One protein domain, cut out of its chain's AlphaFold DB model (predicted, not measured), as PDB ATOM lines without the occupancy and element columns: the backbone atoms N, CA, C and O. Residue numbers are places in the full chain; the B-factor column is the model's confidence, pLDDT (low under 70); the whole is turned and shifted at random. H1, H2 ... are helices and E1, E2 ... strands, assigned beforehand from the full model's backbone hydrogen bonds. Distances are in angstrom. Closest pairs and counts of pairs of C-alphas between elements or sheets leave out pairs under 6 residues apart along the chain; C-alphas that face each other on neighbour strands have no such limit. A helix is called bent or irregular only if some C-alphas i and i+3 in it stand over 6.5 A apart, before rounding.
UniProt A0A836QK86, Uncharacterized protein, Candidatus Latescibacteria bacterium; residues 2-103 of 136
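This is residues 2 to 103 of the 136 residues of an uncharacterized protein of Candidatus Latescibacteria bacterium (UniProt A0A836QK86). A small two-stranded parallel sheet, E1 beside E2, has two helices, H2 and H5, packed side by side over one face, while its other face is bare. A helical hairpin, H3 and H4, sits beyond one end of the strands, and the short helix H1 lies beyond the other end, which makes the model long. The printed part has 102 residues, with five named helices and two named strands in the order H1, E1, H2, E2, H3, H4, H5, and its class is mostly helix. It is only just loose, close to compact, with a radius of gyration of the C-alphas of 15.7 A, and it spans 46 by 25 by 22 A.

E1, residues 13 to 18, and E2, residues 44 to 48, are parallel neighbours at 13 degrees; N 15 and O 45 are 2.9 A apart and N 47 and O 15 are 3.1 A apart, both within hydrogen-bond range. With H2, residues 26 to 38, they form a strand-helix-strand unit, two parallel neighbour strands with a helix between them in the chain, whose crossover is right-handed. The closest C-alphas of E1 and H2 are those of Val 13 and Ile 36, 7.0 A apart. H5, residues 85 to 101, comes closest to E2 at the C-alphas of Leu 48 and Ala 88, 7.3 A apart. H2 and H5 touch, through residues 94 to 99 alone of H5, at a steep tilt of 40 degrees, the same way; their closest C-alphas are those of Gln 30 and Leu 98, 6.4 A apart. H3, residues 53 to 66, and H4, residues 68 to 77, form a helical hairpin. They touch, through residues 60 to 64 alone of H3, opposite ways at a tilt of 37 degrees, only just steep; their closest C-alphas, of Ser 64 and Ser 71, are 5.6 A apart. H4 and H5 are close but not clearly touching, with the C-alphas of Leu 77 and Tyr 87 8.0 A apart. H1, residues 2 to 6, touches no helix. Every O i to N i+4 pair is within hydrogen-bond range in H1, H2 and H5, against 9 of 10 in H3 and 3 of 6 in H4.

E1 measures 12.7 A from first to last C-alpha, beginning at C-alpha 13 (-14.811, 10.874, -41.340), and E2 13.8 A. H5 is the longest helix, 24.3 A, ending at C-alpha 101 (1.059, 15.886, -40.584). H3 measures 20.6 A, H2 18.0 A, H4 14.7 A and H1 5.8 A; H1 begins at C-alpha 2 (-11.011, 3.191, -50.171). H4 is irregular: C-alphas 69 and 72 are 7.1 A apart.

The two C-alphas farthest apart, of Ala 7 and Ala 72, are 48.1 A apart. The printed part has no cut and no long link. Its mean pLDDT is 94.7, and no printed residue is under 70.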
ATOM      1  N   ARG A   2     -11.590   3.572 -48.859       84.75
ATOM      2  CA  ARG A   2     -11.011   3.191 -50.171       84.75
ATOM      3  C   ARG A   2     -12.046   2.743 -51.209       84.75
ATOM      4  O   ARG A   2     -12.203   3.433 -52.196       84.75
ATOM      5  N   THR A   3     -12.869   1.737 -50.905       89.75
ATOM      6  CA  THR A   3     -13.932   1.259 -51.815       89.75
ATOM      7  C   THR A   3     -14.865   2.361 -52.333       89.75
ATOM      8  O   THR A   3     -15.217   2.356 -53.503       89.75
ATOM      9  N   LEU A   4     -15.266   3.311 -51.480       89.12
ATOM     10  CA  LEU A   4     -16.140   4.421 -51.881       89.12
ATOM     11  C   LEU A   4     -15.383   5.430 -52.750       89.12
ATOM     12  O   LEU A   4     -15.894   5.867 -53.776       89.12
ATOM     13  N   ASN A   5     -14.151   5.752 -52.364       84.38
ATOM     14  CA  ASN A   5     -13.322   6.723 -53.071       84.38
ATOM     15  C   ASN A   5     -12.873   6.199 -54.444       84.38
ATOM     16  O   ASN A   5     -12.914   6.945 -55.417       84.38
ATOM     17  N   ASP A   6     -12.525   4.912 -54.538       85.75
ATOM     18  CA  ASP A   6     -12.184   4.223 -55.789       85.75
ATOM     19  C   ASP A   6     -13.401   4.150 -56.730       85.75
ATOM     20  O   ASP A   6     -13.254   4.221 -57.947       85.75
ATOM     21  N   ALA A   7     -14.617   4.099 -56.170       90.62
ATOM     22  CA  ALA A   7     -15.878   4.220 -56.905       90.62
ATOM     23  C   ALA A   7     -16.268   5.681 -57.234       90.62
ATOM     24  O   ALA A   7     -17.354   5.932 -57.751       90.62
ATOM     25  N   GLY A   8     -15.409   6.662 -56.930       87.81
ATOM     26  CA  GLY A   8     -15.630   8.078 -57.235       87.81
ATOM     27  C   GLY A   8     -16.501   8.845 -56.232       87.81
ATOM     28  O   GLY A   8     -16.779  10.026 -56.464       87.81
ATOM     29  N   VAL A   9     -16.902   8.223 -55.119       88.81
ATOM     30  CA  VAL A   9     -17.645   8.869 -54.028       88.81
ATOM     31  C   VAL A   9     -16.660   9.497 -53.048       88.81
ATOM     32  O   VAL A   9     -15.895   8.797 -52.398       88.81
ATOM     33  N   ASN A  10     -16.710  10.819 -52.880       87.00
ATOM     34  CA  ASN A  10     -15.877  11.520 -51.900       87.00
ATOM     35  C   ASN A  10     -16.337  11.194 -50.468       87.00
ATOM     36  O   ASN A  10     -17.249  11.839 -49.951       87.00
ATOM     37  N   ALA A  11     -15.700  10.223 -49.809       90.06
ATOM     38  CA  ALA A  11     -16.054   9.799 -48.456       90.06
ATOM     39  C   ALA A  11     -15.026  10.256 -47.406       90.06
ATOM     40  O   ALA A  11     -13.809  10.182 -47.604       90.06
ATOM     41  N   GLY A  12     -15.513  10.701 -46.247       92.06
ATOM     42  CA  GLY A  12     -14.698  11.241 -45.159       92.06
ATOM     43  C   GLY A  12     -15.227  10.879 -43.775       92.06
ATOM     44  O   GLY A  12     -16.278  10.257 -43.641       92.06
ATOM     45  N   VAL A  13     -14.479  11.236 -42.730       94.94
ATOM     46  CA  VAL A  13     -14.811  10.874 -41.340       94.94
ATOM     47  C   VAL A  13     -15.205  12.100 -40.528       94.94
ATOM     48  O   VAL A  13     -14.503  13.111 -40.522       94.94
ATOM     49  N   LEU A  14     -16.301  11.991 -39.780       95.62
ATOM     50  CA  LEU A  14     -16.688  12.964 -38.764       95.62
ATOM     51  C   LEU A  14     -16.366  12.412 -37.369       95.62
ATOM     52  O   LEU A  14     -17.040  11.513 -36.874       95.62
ATOM     53  N   MET A  15     -15.347  12.969 -36.713       95.94
ATOM     54  CA  MET A  15     -15.031  12.659 -35.315       95.94
ATOM     55  C   MET A  15     -15.999  13.416 -34.391       95.94
ATOM     56  O   MET A  15     -15.722  14.554 -34.003       95.94
ATOM     57  N   SER A  16     -17.148  12.810 -34.078       95.00
ATOM     58  CA  SER A  16     -18.219  13.442 -33.296       95.00
ATOM     59  C   SER A  16     -18.870  12.470 -32.297       95.00
ATOM     60  O   SER A  16     -19.351  11.427 -32.735       95.00
ATOM     61  N   PRO A  17     -18.959  12.811 -30.995       94.00
ATOM     62  CA  PRO A  17     -18.300  13.940 -30.336       94.00
ATOM     63  C   PRO A  17     -16.850  13.623 -29.930       94.00
ATOM     64  O   PRO A  17     -16.526  12.526 -29.467       94.00
ATOM     65  N   ILE A  18     -15.974  14.627 -29.987       97.88
ATOM     66  CA  ILE A  18     -14.753  14.645 -29.174       97.88
ATOM     67  C   ILE A  18     -15.143  15.037 -27.744       97.88
ATOM     68  O   ILE A  18     -15.680  16.117 -27.496       97.88
ATOM     69  N   VAL A  19     -14.833  14.158 -26.796       97.50
ATOM     70  CA  VAL A  19     -15.230  14.234 -25.390       97.50
ATOM     71  C   VAL A  19     -14.032  14.682 -24.550       97.50
ATOM     72  O   VAL A  19     -13.027  13.957 -24.485       97.50
ATOM     73  N   PRO A  20     -14.089  15.867 -23.914       97.06
ATOM     74  CA  PRO A  20     -12.973  16.393 -23.140       97.06
ATOM     75  C   PRO A  20     -12.486  15.458 -22.030       97.06
ATOM     76  O   PRO A  20     -13.267  14.948 -21.237       97.06
ATOM     77  N   GLY A  21     -11.179  15.210 -21.976       94.50
ATOM     78  CA  GLY A  21     -10.569  14.320 -20.984       94.50
ATOM     79  C   GLY A  21     -10.734  12.824 -21.274       94.50
ATOM     80  O   GLY A  21      -9.977  12.037 -20.720       94.50
ATOM     81  N   ILE A  22     -11.634  12.427 -22.184       95.75
ATOM     82  CA  ILE A  22     -11.882  11.015 -22.519       95.75
ATOM     83  C   ILE A  22     -11.320  10.679 -23.902       95.75
ATOM     84  O   ILE A  22     -10.402   9.861 -24.012       95.75
ATOM     85  N   THR A  23     -11.817  11.324 -24.961       96.44
ATOM     86  CA  THR A  23     -11.358  11.087 -26.346       96.44
ATOM     87  C   THR A  23     -10.495  12.220 -26.898       96.44
ATOM     88  O   THR A  23      -9.835  12.044 -27.917       96.44
ATOM     89  N   SER A  24     -10.405  13.351 -26.194       96.19
ATOM     90  CA  SER A  24      -9.612  14.516 -26.610       96.19
ATOM     91  C   SER A  24      -8.113  14.445 -26.295       96.19
ATOM     92  O   SER A  24      -7.392  15.412 -26.536       96.19
ATOM     93  N   HIS A  25      -7.629  13.343 -25.719       95.12
ATOM     94  CA  HIS A  25      -6.215  13.214 -25.379       95.12
ATOM     95  C   HIS A  25      -5.354  13.219 -26.661       95.12
ATOM     96  O   HIS A  25      -5.680  12.460 -27.580       95.12
ATOM     97  N   PRO A  26      -4.252  13.996 -26.747       94.62
ATOM     98  CA  PRO A  26      -3.495  14.172 -27.991       94.62
ATOM     99  C   PRO A  26      -3.071  12.861 -28.659       94.62
ATOM    100  O   PRO A  26      -3.258  12.703 -29.861       94.62
ATOM    101  N   ALA A  27      -2.608  11.873 -27.885       96.31
ATOM    102  CA  ALA A  27      -2.236  10.565 -28.431       96.31
ATOM    103  C   ALA A  27      -3.440   9.784 -29.000       96.31
ATOM    104  O   ALA A  27      -3.301   9.056 -29.981       96.31
ATOM    105  N   LYS A  28      -4.642   9.933 -28.423       97.19
ATOM    106  CA  LYS A  28      -5.867   9.323 -28.971       97.19
ATOM    107  C   LYS A  28      -6.265  10.008 -30.275       97.19
ATOM    108  O   LYS A  28      -6.470   9.311 -31.263       97.19
ATOM    109  N   LEU A  29      -6.273  11.344 -30.297       97.56
ATOM    110  CA  LEU A  29      -6.534  12.121 -31.511       97.56
ATOM    111  C   LEU A  29      -5.551  11.751 -32.624       97.56
ATOM    112  O   LEU A  29      -5.973  11.454 -33.733       97.56
ATOM    113  N   GLN A  30      -4.256  11.680 -32.315       97.69
ATOM    114  CA  GLN A  30      -3.221  11.294 -33.271       97.69
ATOM    115  C   GLN A  30      -3.459   9.899 -33.851       97.69
ATOM    116  O   GLN A  30      -3.406   9.737 -35.068       97.69
ATOM    117  N   ARG A  31      -3.744   8.898 -33.005       97.69
ATOM    118  CA  ARG A  31      -4.042   7.534 -33.471       97.69
ATOM    119  C   ARG A  31      -5.252   7.507 -34.398       97.69
ATOM    120  O   ARG A  31      -5.183   6.887 -35.453       97.69
ATOM    121  N   THR A  32      -6.330   8.201 -34.036       96.81
ATOM    122  CA  THR A  32      -7.536   8.257 -34.869       96.81
ATOM    123  C   THR A  32      -7.278   8.988 -36.184       96.81
ATOM    124  O   THR A  32      -7.647   8.471 -37.233       96.81
ATOM    125  N   VAL A  33      -6.600  10.140 -36.168       96.75
ATOM    126  CA  VAL A  33      -6.292  10.895 -37.395       96.75
ATOM    127  C   VAL A  33      -5.390  10.103 -38.330       96.75
ATOM    128  O   VAL A  33      -5.657  10.057 -39.530       96.75
ATOM    129  N   ARG A  34      -4.377   9.425 -37.787       96.44
ATOM    130  CA  ARG A  34      -3.532   8.517 -38.560       96.44
ATOM    131  C   ARG A  34      -4.357   7.405 -39.206       96.44
ATOM    132  O   ARG A  34      -4.256   7.219 -40.407       96.44
ATOM    133  N   ALA A  35      -5.209   6.721 -38.442       95.56
ATOM    134  CA  ALA A  35      -6.054   5.659 -38.988       95.56
ATOM    135  C   ALA A  35      -6.978   6.178 -40.107       95.56
ATOM    136  O   ALA A  35      -7.139   5.531 -41.138       95.56
ATOM    137  N   ILE A  36      -7.547   7.375 -39.939       94.50
ATOM    138  CA  ILE A  36      -8.386   8.010 -40.963       94.50
ATOM    139  C   ILE A  36      -7.593   8.248 -42.259       94.50
ATOM    140  O   ILE A  36      -8.103   7.961 -43.345       94.50
ATOM    141  N   ALA A  37      -6.347   8.718 -42.148       92.88
ATOM    142  CA  ALA A  37      -5.450   8.889 -43.287       92.88
ATOM    143  C   ALA A  37      -5.077   7.544 -43.939       92.88
ATOM    144  O   ALA A  37      -5.210   7.396 -45.153       92.88
ATOM    145  N   ASP A  38      -4.695   6.541 -43.143       93.12
ATOM    146  CA  ASP A  38      -4.270   5.215 -43.618       93.12
ATOM    147  C   ASP A  38      -5.396   4.490 -44.390       93.12
ATOM    148  O   ASP A  38      -5.157   3.784 -45.380       93.12
ATOM    149  N   HIS A  39      -6.655   4.720 -44.003       91.19
ATOM    150  CA  HIS A  39      -7.836   4.202 -44.700       91.19
ATOM    151  C   HIS A  39      -8.281   5.050 -45.902       91.19
ATOM    152  O   HIS A  39      -9.260   4.695 -46.563       91.19
ATOM    153  N   GLY A  40      -7.553   6.119 -46.225       88.19
ATOM    154  CA  GLY A  40      -7.731   6.906 -47.441       88.19
ATOM    155  C   GLY A  40      -8.928   7.847 -47.412       88.19
ATOM    156  O   GLY A  40      -9.486   8.107 -48.468       88.19
ATOM    157  N   ALA A  41      -9.370   8.323 -46.244       90.62
ATOM    158  CA  ALA A  41     -10.469   9.286 -46.180       90.62
ATOM    159  C   ALA A  41     -10.150  10.573 -46.960       90.62
ATOM    160  O   ALA A  41      -9.098  11.185 -46.773       90.62
ATOM    161  N   CYS A  42     -11.110  11.017 -47.769       87.81
ATOM    162  CA  CYS A  42     -11.019  12.246 -48.547       87.81
ATOM    163  C   CYS A  42     -11.254  13.492 -47.700       87.81
ATOM    164  O   CYS A  42     -10.944  14.581 -48.125       87.81
ATOM    165  N   PHE A  43     -11.849  13.413 -46.516       89.38
ATOM    166  CA  PHE A  43     -11.939  14.580 -45.641       89.38
ATOM    167  C   PHE A  43     -12.127  14.161 -44.195       89.38
ATOM    168  O   PHE A  43     -12.481  13.019 -43.892       89.38
ATOM    169  N   MET A  44     -11.910  15.115 -43.292       93.88
ATOM    170  CA  MET A  44     -12.177  14.929 -41.876       93.88
ATOM    171  C   MET A  44     -12.814  16.166 -41.242       93.88
ATOM    172  O   MET A  44     -12.232  17.256 -41.241       93.88
ATOM    173  N   GLY A  45     -13.956  15.948 -40.594       93.69
ATOM    174  CA  GLY A  45     -14.592  16.882 -39.669       93.69
ATOM    175  C   GLY A  45     -14.413  16.456 -38.212       93.69
ATOM    176  O   GLY A  45     -14.126  15.297 -37.915       93.69
ATOM    177  N   ALA A  46     -14.612  17.394 -37.287       96.00
ATOM    178  CA  ALA A  46     -14.673  17.093 -35.861       96.00
ATOM    179  C   ALA A  46     -15.527  18.117 -35.110       96.00
ATOM    180  O   ALA A  46     -15.392  19.328 -35.348       96.00
ATOM    181  N   SER A  47     -16.329  17.629 -34.166       96.38
ATOM    182  CA  SER A  47     -17.134  18.427 -33.239       96.38
ATOM    183  C   SER A  47     -16.747  18.094 -31.799       96.38
ATOM    184  O   SER A  47     -16.343  16.974 -31.482       96.38
ATOM    185  N   LEU A  48     -16.841  19.079 -30.909       97.75
ATOM    186  CA  LEU A  48     -16.757  18.825 -29.475       97.75
ATOM    187  C   LEU A  48     -18.129  18.437 -28.939       97.75
ATOM    188  O   LEU A  48     -19.153  18.857 -29.477       97.75
ATOM    189  N   LEU A  49     -18.123  17.670 -27.851       97.88
ATOM    190  CA  LEU A  49     -19.318  17.339 -27.091       97.88
ATOM    191  C   LEU A  49     -20.144  18.599 -26.792       97.88
ATOM    192  O   LEU A  49     -19.619  19.589 -26.269       97.88
ATOM    193  N   HIS A  50     -21.429  18.511 -27.120       97.00
ATOM    194  CA  HIS A  50     -22.457  19.518 -26.902       97.00
ATOM    195  C   HIS A  50     -23.410  19.013 -25.813       97.00
ATOM    196  O   HIS A  50     -23.935  17.907 -25.920       97.00
ATOM    197  N   LEU A  51     -23.597  19.801 -24.754       96.50
ATOM    198  CA  LEU A  51     -24.375  19.429 -23.573       96.50
ATOM    199  C   LEU A  51     -25.614  20.313 -23.444       96.50
ATOM    200  O   LEU A  51     -25.597  21.332 -22.758       96.50
ATOM    201  N   GLU A  52     -26.704  19.905 -24.082       94.38
ATOM    202  CA  GLU A  52     -27.978  20.625 -24.064       94.38
ATOM    203  C   GLU A  52     -29.114  19.713 -23.582       94.38
ATOM    204  O   GLU A  52     -29.098  18.504 -23.828       94.38
ATOM    205  N   GLY A  53     -30.083  20.294 -22.869       94.62
ATOM    206  CA  GLY A  53     -31.275  19.591 -22.387       94.62
ATOM    207  C   GLY A  53     -30.963  18.306 -21.610       94.62
ATOM    208  O   GLY A  53     -30.014  18.255 -20.824       94.62
ATOM    209  N   GLY A  54     -31.749  17.253 -21.858       94.12
ATOM    210  CA  GLY A  54     -31.608  15.952 -21.191       94.12
ATOM    211  C   GLY A  54     -30.236  15.294 -21.386       94.12
ATOM    212  O   GLY A  54     -29.729  14.656 -20.465       94.12
ATOM    213  N   THR A  55     -29.571  15.530 -22.523       94.06
ATOM    214  CA  THR A  55     -28.210  15.022 -22.781       94.06
ATOM    215  C   THR A  55     -27.226  15.515 -21.729       94.06
ATOM    216  O   THR A  55     -26.362  14.758 -21.292       94.06
ATOM    217  N   ARG A  56     -27.360  16.772 -21.285       96.38
ATOM    218  CA  ARG A  56     -26.495  17.327 -20.240       96.38
ATOM    219  C   ARG A  56     -26.655  16.567 -18.931       96.38
ATOM    220  O   ARG A  56     -25.648  16.193 -18.339       96.38
ATOM    221  N   THR A  57     -27.892  16.359 -18.494       95.62
ATOM    222  CA  THR A  57     -28.194  15.685 -17.228       95.62
ATOM    223  C   THR A  57     -27.646  14.262 -17.238       95.62
ATOM    224  O   THR A  57     -26.772  13.941 -16.435       95.62
ATOM    225  N   HIS A  58     -28.041  13.460 -18.230       96.69
ATOM    226  CA  HIS A  58     -27.617  12.064 -18.322       96.69
ATOM    227  C   HIS A  58     -26.104  11.913 -18.501       96.69
ATOM    228  O   HIS A  58     -25.489  11.046 -17.881       96.69
ATOM    229  N   PHE A  59     -25.470  12.764 -19.316       96.75
ATOM    230  CA  PHE A  59     -24.025  12.684 -19.509       96.75
ATOM    231  C   PHE A  59     -23.254  13.055 -18.238       96.75
ATOM    232  O   PHE A  59     -22.252  12.414 -17.937       96.75
ATOM    233  N   LEU A  60     -23.691  14.070 -17.485       96.31
ATOM    234  CA  LEU A  60     -23.011  14.460 -16.245       96.31
ATOM    235  C   LEU A  60     -23.194  13.427 -15.123       96.31
ATOM    236  O   LEU A  60     -22.256  13.225 -14.353       96.31
ATOM    237  N   GLU A  61     -24.337  12.740 -15.061       96.88
ATOM    238  CA  GLU A  61     -24.552  11.592 -14.164       96.88
ATOM    239  C   GLU A  61     -23.667  10.398 -14.536       96.88
ATOM    240  O   GLU A  61     -23.008   9.804 -13.683       96.88
ATOM    241  N   PHE A  62     -23.595  10.066 -15.826       97.06
ATOM    242  CA  PHE A  62     -22.654   9.064 -16.323       97.06
ATOM    243  C   PHE A  62     -21.207   9.444 -15.976       97.06
ATOM    244  O   PHE A  62     -20.440   8.617 -15.487       97.06
ATOM    245  N   LEU A  63     -20.839  10.710 -16.183       97.31
ATOM    246  CA  LEU A  63     -19.493  11.204 -15.923       97.31
ATOM    247  C   LEU A  63     -19.131  11.116 -14.436       97.31
ATOM    248  O   LEU A  63     -18.008  10.738 -14.126       97.31
ATOM    249  N   SER A  64     -20.045  11.452 -13.520       96.81
ATOM    250  CA  SER A  64     -19.773  11.365 -12.078       96.81
ATOM    251  C   SER A  64     -19.586   9.930 -11.595       96.81
ATOM    252  O   SER A  64     -18.786   9.702 -10.689       96.81
ATOM    253  N   ARG A  65     -20.265   8.969 -12.227       97.69
ATOM    254  CA  ARG A  65     -20.137   7.542 -11.916       97.69
ATOM    255  C   ARG A  65     -18.876   6.913 -12.504       97.69
ATOM    256  O   ARG A  65     -18.122   6.277 -11.776       97.69
ATOM    257  N   GLU A  66     -18.636   7.099 -13.799       97.88
ATOM    258  CA  GLU A  66     -17.578   6.377 -14.527       97.88
ATOM    259  C   GLU A  66     -16.240   7.134 -14.552       97.88
ATOM    260  O   GLU A  66     -15.166   6.536 -14.622       97.88
ATOM    261  N   PHE A  67     -16.278   8.468 -14.473       96.88
ATOM    262  CA  PHE A  67     -15.094   9.331 -14.519       96.88
ATOM    263  C   PHE A  67     -15.138  10.415 -13.427       96.88
ATOM    264  O   PHE A  67     -15.036  11.606 -13.745       96.88
ATOM    265  N   PRO A  68     -15.230  10.047 -12.133       96.75
ATOM    266  CA  PRO A  68     -15.419  11.006 -11.035       96.75
ATOM    267  C   PRO A  68     -14.322  12.084 -10.971       96.75
ATOM    268  O   PRO A  68     -14.576  13.239 -10.638       96.75
ATOM    269  N   HIS A  69     -13.098  11.742 -11.382       96.12
ATOM    270  CA  HIS A  69     -11.967  12.673 -11.465       96.12
ATOM    271  C   HIS A  69     -12.148  13.790 -12.515       96.12
ATOM    272  O   HIS A  69     -11.421  14.784 -12.493       96.12
ATOM    273  N   LEU A  70     -13.100  13.653 -13.446       96.69
ATOM    274  CA  LEU A  70     -13.415  14.666 -14.456       96.69
ATOM    275  C   LEU A  70     -14.569  15.588 -14.047       96.69
ATOM    276  O   LEU A  70     -14.684  16.668 -14.625       96.69
ATOM    277  N   SER A  71     -15.391  15.234 -13.057       94.94
ATOM    278  CA  SER A  71     -16.621  15.973 -12.728       94.94
ATOM    279  C   SER A  71     -16.365  17.442 -12.381       94.94
ATOM    280  O   SER A  71     -16.973  18.334 -12.978       94.94
ATOM    281  N   ALA A  72     -15.395  17.716 -11.502       93.44
ATOM    282  CA  ALA A  72     -15.023  19.086 -11.135       93.44
ATOM    283  C   ALA A  72     -14.514  19.890 -12.348       93.44
ATOM    284  O   ALA A  72     -14.869  21.054 -12.556       93.44
ATOM    285  N   ARG A  73     -13.722  19.244 -13.213       95.25
ATOM    286  CA  ARG A  73     -13.215  19.864 -14.441       95.25
ATOM    287  C   ARG A  73     -14.345  20.172 -15.420       95.25
ATOM    288  O   ARG A  73     -14.309  21.220 -16.058       95.25
ATOM    289  N   TYR A  74     -15.343  19.301 -15.536       96.62
ATOM    290  CA  TYR A  74     -16.476  19.522 -16.432       96.62
ATOM    291  C   TYR A  74     -17.338  20.705 -16.003       96.62
ATOM    292  O   TYR A  74     -17.752  21.465 -16.874       96.62
ATOM    293  N   GLY A  75     -17.522  20.933 -14.699       92.38
ATOM    294  CA  GLY A  75     -18.232  22.117 -14.200       92.38
ATOM    295  C   GLY A  75     -17.597  23.433 -14.666       92.38
ATOM    296  O   GLY A  75     -18.288  24.325 -15.146       92.38
ATOM    297  N   SER A  76     -16.264  23.529 -14.617       93.75
ATOM    298  CA  SER A  76     -15.548  24.718 -15.109       93.75
ATOM    299  C   SER A  76     -15.417  24.771 -16.635       93.75
ATOM    300  O   SER A  76     -15.316  25.855 -17.209       93.75
ATOM    301  N   LEU A  77     -15.389  23.620 -17.311       96.88
ATOM    302  CA  LEU A  77     -15.244  23.543 -18.763       96.88
ATOM    303  C   LEU A  77     -16.561  23.801 -19.510       96.88
ATOM    304  O   LEU A  77     -16.518  24.345 -20.613       96.88
ATOM    305  N   TYR A  78     -17.698  23.444 -18.911       96.69
ATOM    306  CA  TYR A  78     -19.045  23.546 -19.477       96.69
ATOM    307  C   TYR A  78     -19.963  24.392 -18.582       96.69
ATOM    308  O   TYR A  78     -20.870  23.884 -17.921       96.69
ATOM    309  N   ALA A  79     -19.755  25.712 -18.614       93.94
ATOM    310  CA  ALA A  79     -20.672  26.682 -18.000       93.94
ATOM    311  C   ALA A  79     -22.026  26.773 -18.738       93.94
ATOM    312  O   ALA A  79     -23.005  27.267 -18.193       93.94
ATOM    313  N   GLY A  80     -22.084  26.284 -19.977       93.62
ATOM    314  CA  GLY A  80     -23.293  26.180 -20.785       93.62
ATOM    315  C   GLY A  80     -23.189  24.986 -21.727       93.62
ATOM    316  O   GLY A  80     -22.501  24.008 -21.432       93.62
ATOM    317  N   LYS A  81     -23.846  25.077 -22.884       96.69
ATOM    318  CA  LYS A  81     -23.954  23.947 -23.809       96.69
ATOM    319  C   LYS A  81     -22.659  23.558 -24.523       96.69
ATOM    320  O   LYS A  81     -22.449  22.390 -24.838       96.69
ATOM    321  N   TYR A  82     -21.758  24.510 -24.737       97.25
ATOM    322  CA  TYR A  82     -20.463  24.268 -25.372       97.25
ATOM    323  C   TYR A  82     -19.317  24.354 -24.366       97.25
ATOM    324  O   TYR A  82     -19.395  25.073 -23.367       97.25
ATOM    325  N   ALA A  83     -18.219  23.660 -24.672       96.50
ATOM    326  CA  ALA A  83     -16.973  23.813 -23.935       96.50
ATOM    327  C   ALA A  83     -16.456  25.256 -24.042       96.50
ATOM    328  O   ALA A  83     -16.654  25.929 -25.060       96.50
ATOM    329  N   ARG A  84     -15.714  25.715 -23.027       97.44
ATOM    330  CA  ARG A  84     -15.014  27.010 -23.068       97.44
ATOM    331  C   ARG A  84     -14.236  27.185 -24.376       97.44
ATOM    332  O   ARG A  84     -13.488  26.301 -24.797       97.44
ATOM    333  N   LYS A  85     -14.347  28.374 -24.975       97.00
ATOM    334  CA  LYS A  85     -13.743  28.714 -26.276       97.00
ATOM    335  C   LYS A  85     -12.245  28.404 -26.346       97.00
ATOM    336  O   LYS A  85     -11.787  27.848 -27.338       97.00
ATOM    337  N   SER A  86     -11.492  28.703 -25.287       96.88
ATOM    338  CA  SER A  86     -10.047  28.433 -25.229       96.88
ATOM    339  C   SER A  86      -9.713  26.949 -25.379       96.88
ATOM    340  O   SER A  86      -8.716  26.604 -26.007       96.88
ATOM    341  N   TYR A  87     -10.547  26.061 -24.839       96.44
ATOM    342  CA  TYR A  87     -10.381  24.622 -24.992       96.44
ATOM    343  C   TYR A  87     -10.718  24.169 -26.418       96.44
ATOM    344  O   TYR A  87      -9.978  23.388 -27.011       96.44
ATOM    345  N   ALA A  88     -11.796  24.706 -27.001       96.06
ATOM    346  CA  ALA A  88     -12.165  24.419 -28.385       96.06
ATOM    347  C   ALA A  88     -11.068  24.820 -29.383       96.06
ATOM    348  O   ALA A  88     -10.742  24.038 -30.276       96.06
ATOM    349  N   VAL A  89     -10.455  25.990 -29.184       97.44
ATOM    350  CA  VAL A  89      -9.317  26.464 -29.988       97.44
ATOM    351  C   VAL A  89      -8.119  25.521 -29.868       97.44
ATOM    352  O   VAL A  89      -7.546  25.146 -30.886       97.44
ATOM    353  N   GLN A  90      -7.772  25.079 -28.656       97.00
ATOM    354  CA  GLN A  90      -6.662  24.138 -28.450       97.00
ATOM    355  C   GLN A  90      -6.892  22.803 -29.165       97.00
ATOM    356  O   GLN A  90      -6.011  22.321 -29.874       97.00
ATOM    357  N   VAL A  91      -8.083  22.211 -29.022       96.75
ATOM    358  CA  VAL A  91      -8.409  20.949 -29.705       96.75
ATOM    359  C   VAL A  91      -8.386  21.129 -31.221       96.75
ATOM    360  O   VAL A  91      -7.854  20.270 -31.923       96.75
ATOM    361  N   ARG A  92      -8.916  22.247 -31.734       95.94
ATOM    362  CA  ARG A  92      -8.875  22.563 -33.166       95.94
ATOM    363  C   ARG A  92      -7.434  22.654 -33.674       95.94
ATOM    364  O   ARG A  92      -7.117  21.969 -34.637       95.94
ATOM    365  N   ALA A  93      -6.564  23.388 -32.981       97.00
ATOM    366  CA  ALA A  93      -5.155  23.518 -33.350       97.00
ATOM    367  C   ALA A  93      -4.431  22.161 -33.397       97.00
ATOM    368  O   ALA A  93      -3.690  21.889 -34.340       97.00
ATOM    369  N   ILE A  94      -4.690  21.277 -32.425       97.38
ATOM    370  CA  ILE A  94      -4.137  19.912 -32.426       97.38
ATOM    371  C   ILE A  94      -4.625  19.132 -33.650       97.38
ATOM    372  O   ILE A  94      -3.823  18.510 -34.344       97.38
ATOM    373  N   LEU A  95      -5.930  19.154 -33.929       96.56
ATOM    374  CA  LEU A  95      -6.495  18.444 -35.077       96.56
ATOM    375  C   LEU A  95      -5.950  18.969 -36.403       96.56
ATOM    376  O   LEU A  95      -5.645  18.167 -37.279       96.56
ATOM    377  N   ASP A  96      -5.803  20.282 -36.549       95.06
ATOM    378  CA  ASP A  96      -5.296  20.891 -37.778       95.06
ATOM    379  C   ASP A  96      -3.822  20.530 -38.002       95.06
ATOM    380  O   ASP A  96      -3.458  20.097 -39.098       95.06
ATOM    381  N   ALA A  97      -2.998  20.563 -36.950       96.25
ATOM    382  CA  ALA A  97      -1.617  20.088 -37.013       96.25
ATOM    383  C   ALA A  97      -1.531  18.594 -37.385       96.25
ATOM    384  O   ALA A  97      -0.693  18.192 -38.194       96.25
ATOM    385  N   LEU A  98      -2.416  17.753 -36.838       96.44
ATOM    386  CA  LEU A  98      -2.465  16.325 -37.173       96.44
ATOM    387  C   LEU A  98      -2.938  16.085 -38.614       96.44
ATOM    388  O   LEU A  98      -2.361  15.246 -39.305       96.44
ATOM    389  N   LYS A  99      -3.946  16.823 -39.091       93.69
ATOM    390  CA  LYS A  99      -4.422  16.747 -40.483       93.69
ATOM    391  C   LYS A  99      -3.314  17.092 -41.470       93.69
ATOM    392  O   LYS A  99      -3.142  16.369 -42.449       93.69
ATOM    393  N   GLN A 100      -2.550  18.150 -41.186       93.19
ATOM    394  CA  GLN A 100      -1.380  18.532 -41.978       93.19
ATOM    395  C   GLN A 100      -0.317  17.428 -41.952       93.19
ATOM    396  O   GLN A 100       0.111  16.963 -43.006       93.19
ATOM    397  N   ARG A 101       0.046  16.939 -40.758       95.25
ATOM    398  CA  ARG A 101       1.059  15.886 -40.584       95.25
ATOM    399  C   ARG A 101       0.730  14.597 -41.340       95.25
ATOM    400  O   ARG A 101       1.637  13.970 -41.878       95.25
ATOM    401  N   TYR A 102      -0.536  14.191 -41.362       94.31
ATOM    402  CA  TYR A 102      -0.976  12.949 -42.005       94.31
ATOM    403  C   TYR A 102      -1.561  13.151 -43.407       94.31
ATOM    404  O   TYR A 102      -2.086  12.204 -43.982       94.31
ATOM    405  N   SER A 103      -1.456  14.359 -43.975       87.38
ATOM    406  CA  SER A 103      -1.928  14.670 -45.332       87.38
ATOM    407  C   SER A 103      -3.378  14.242 -45.600       87.38
ATOM    408  O   SER A 103      -3.693  13.755 -46.686       87.38
TER     409      SER A 103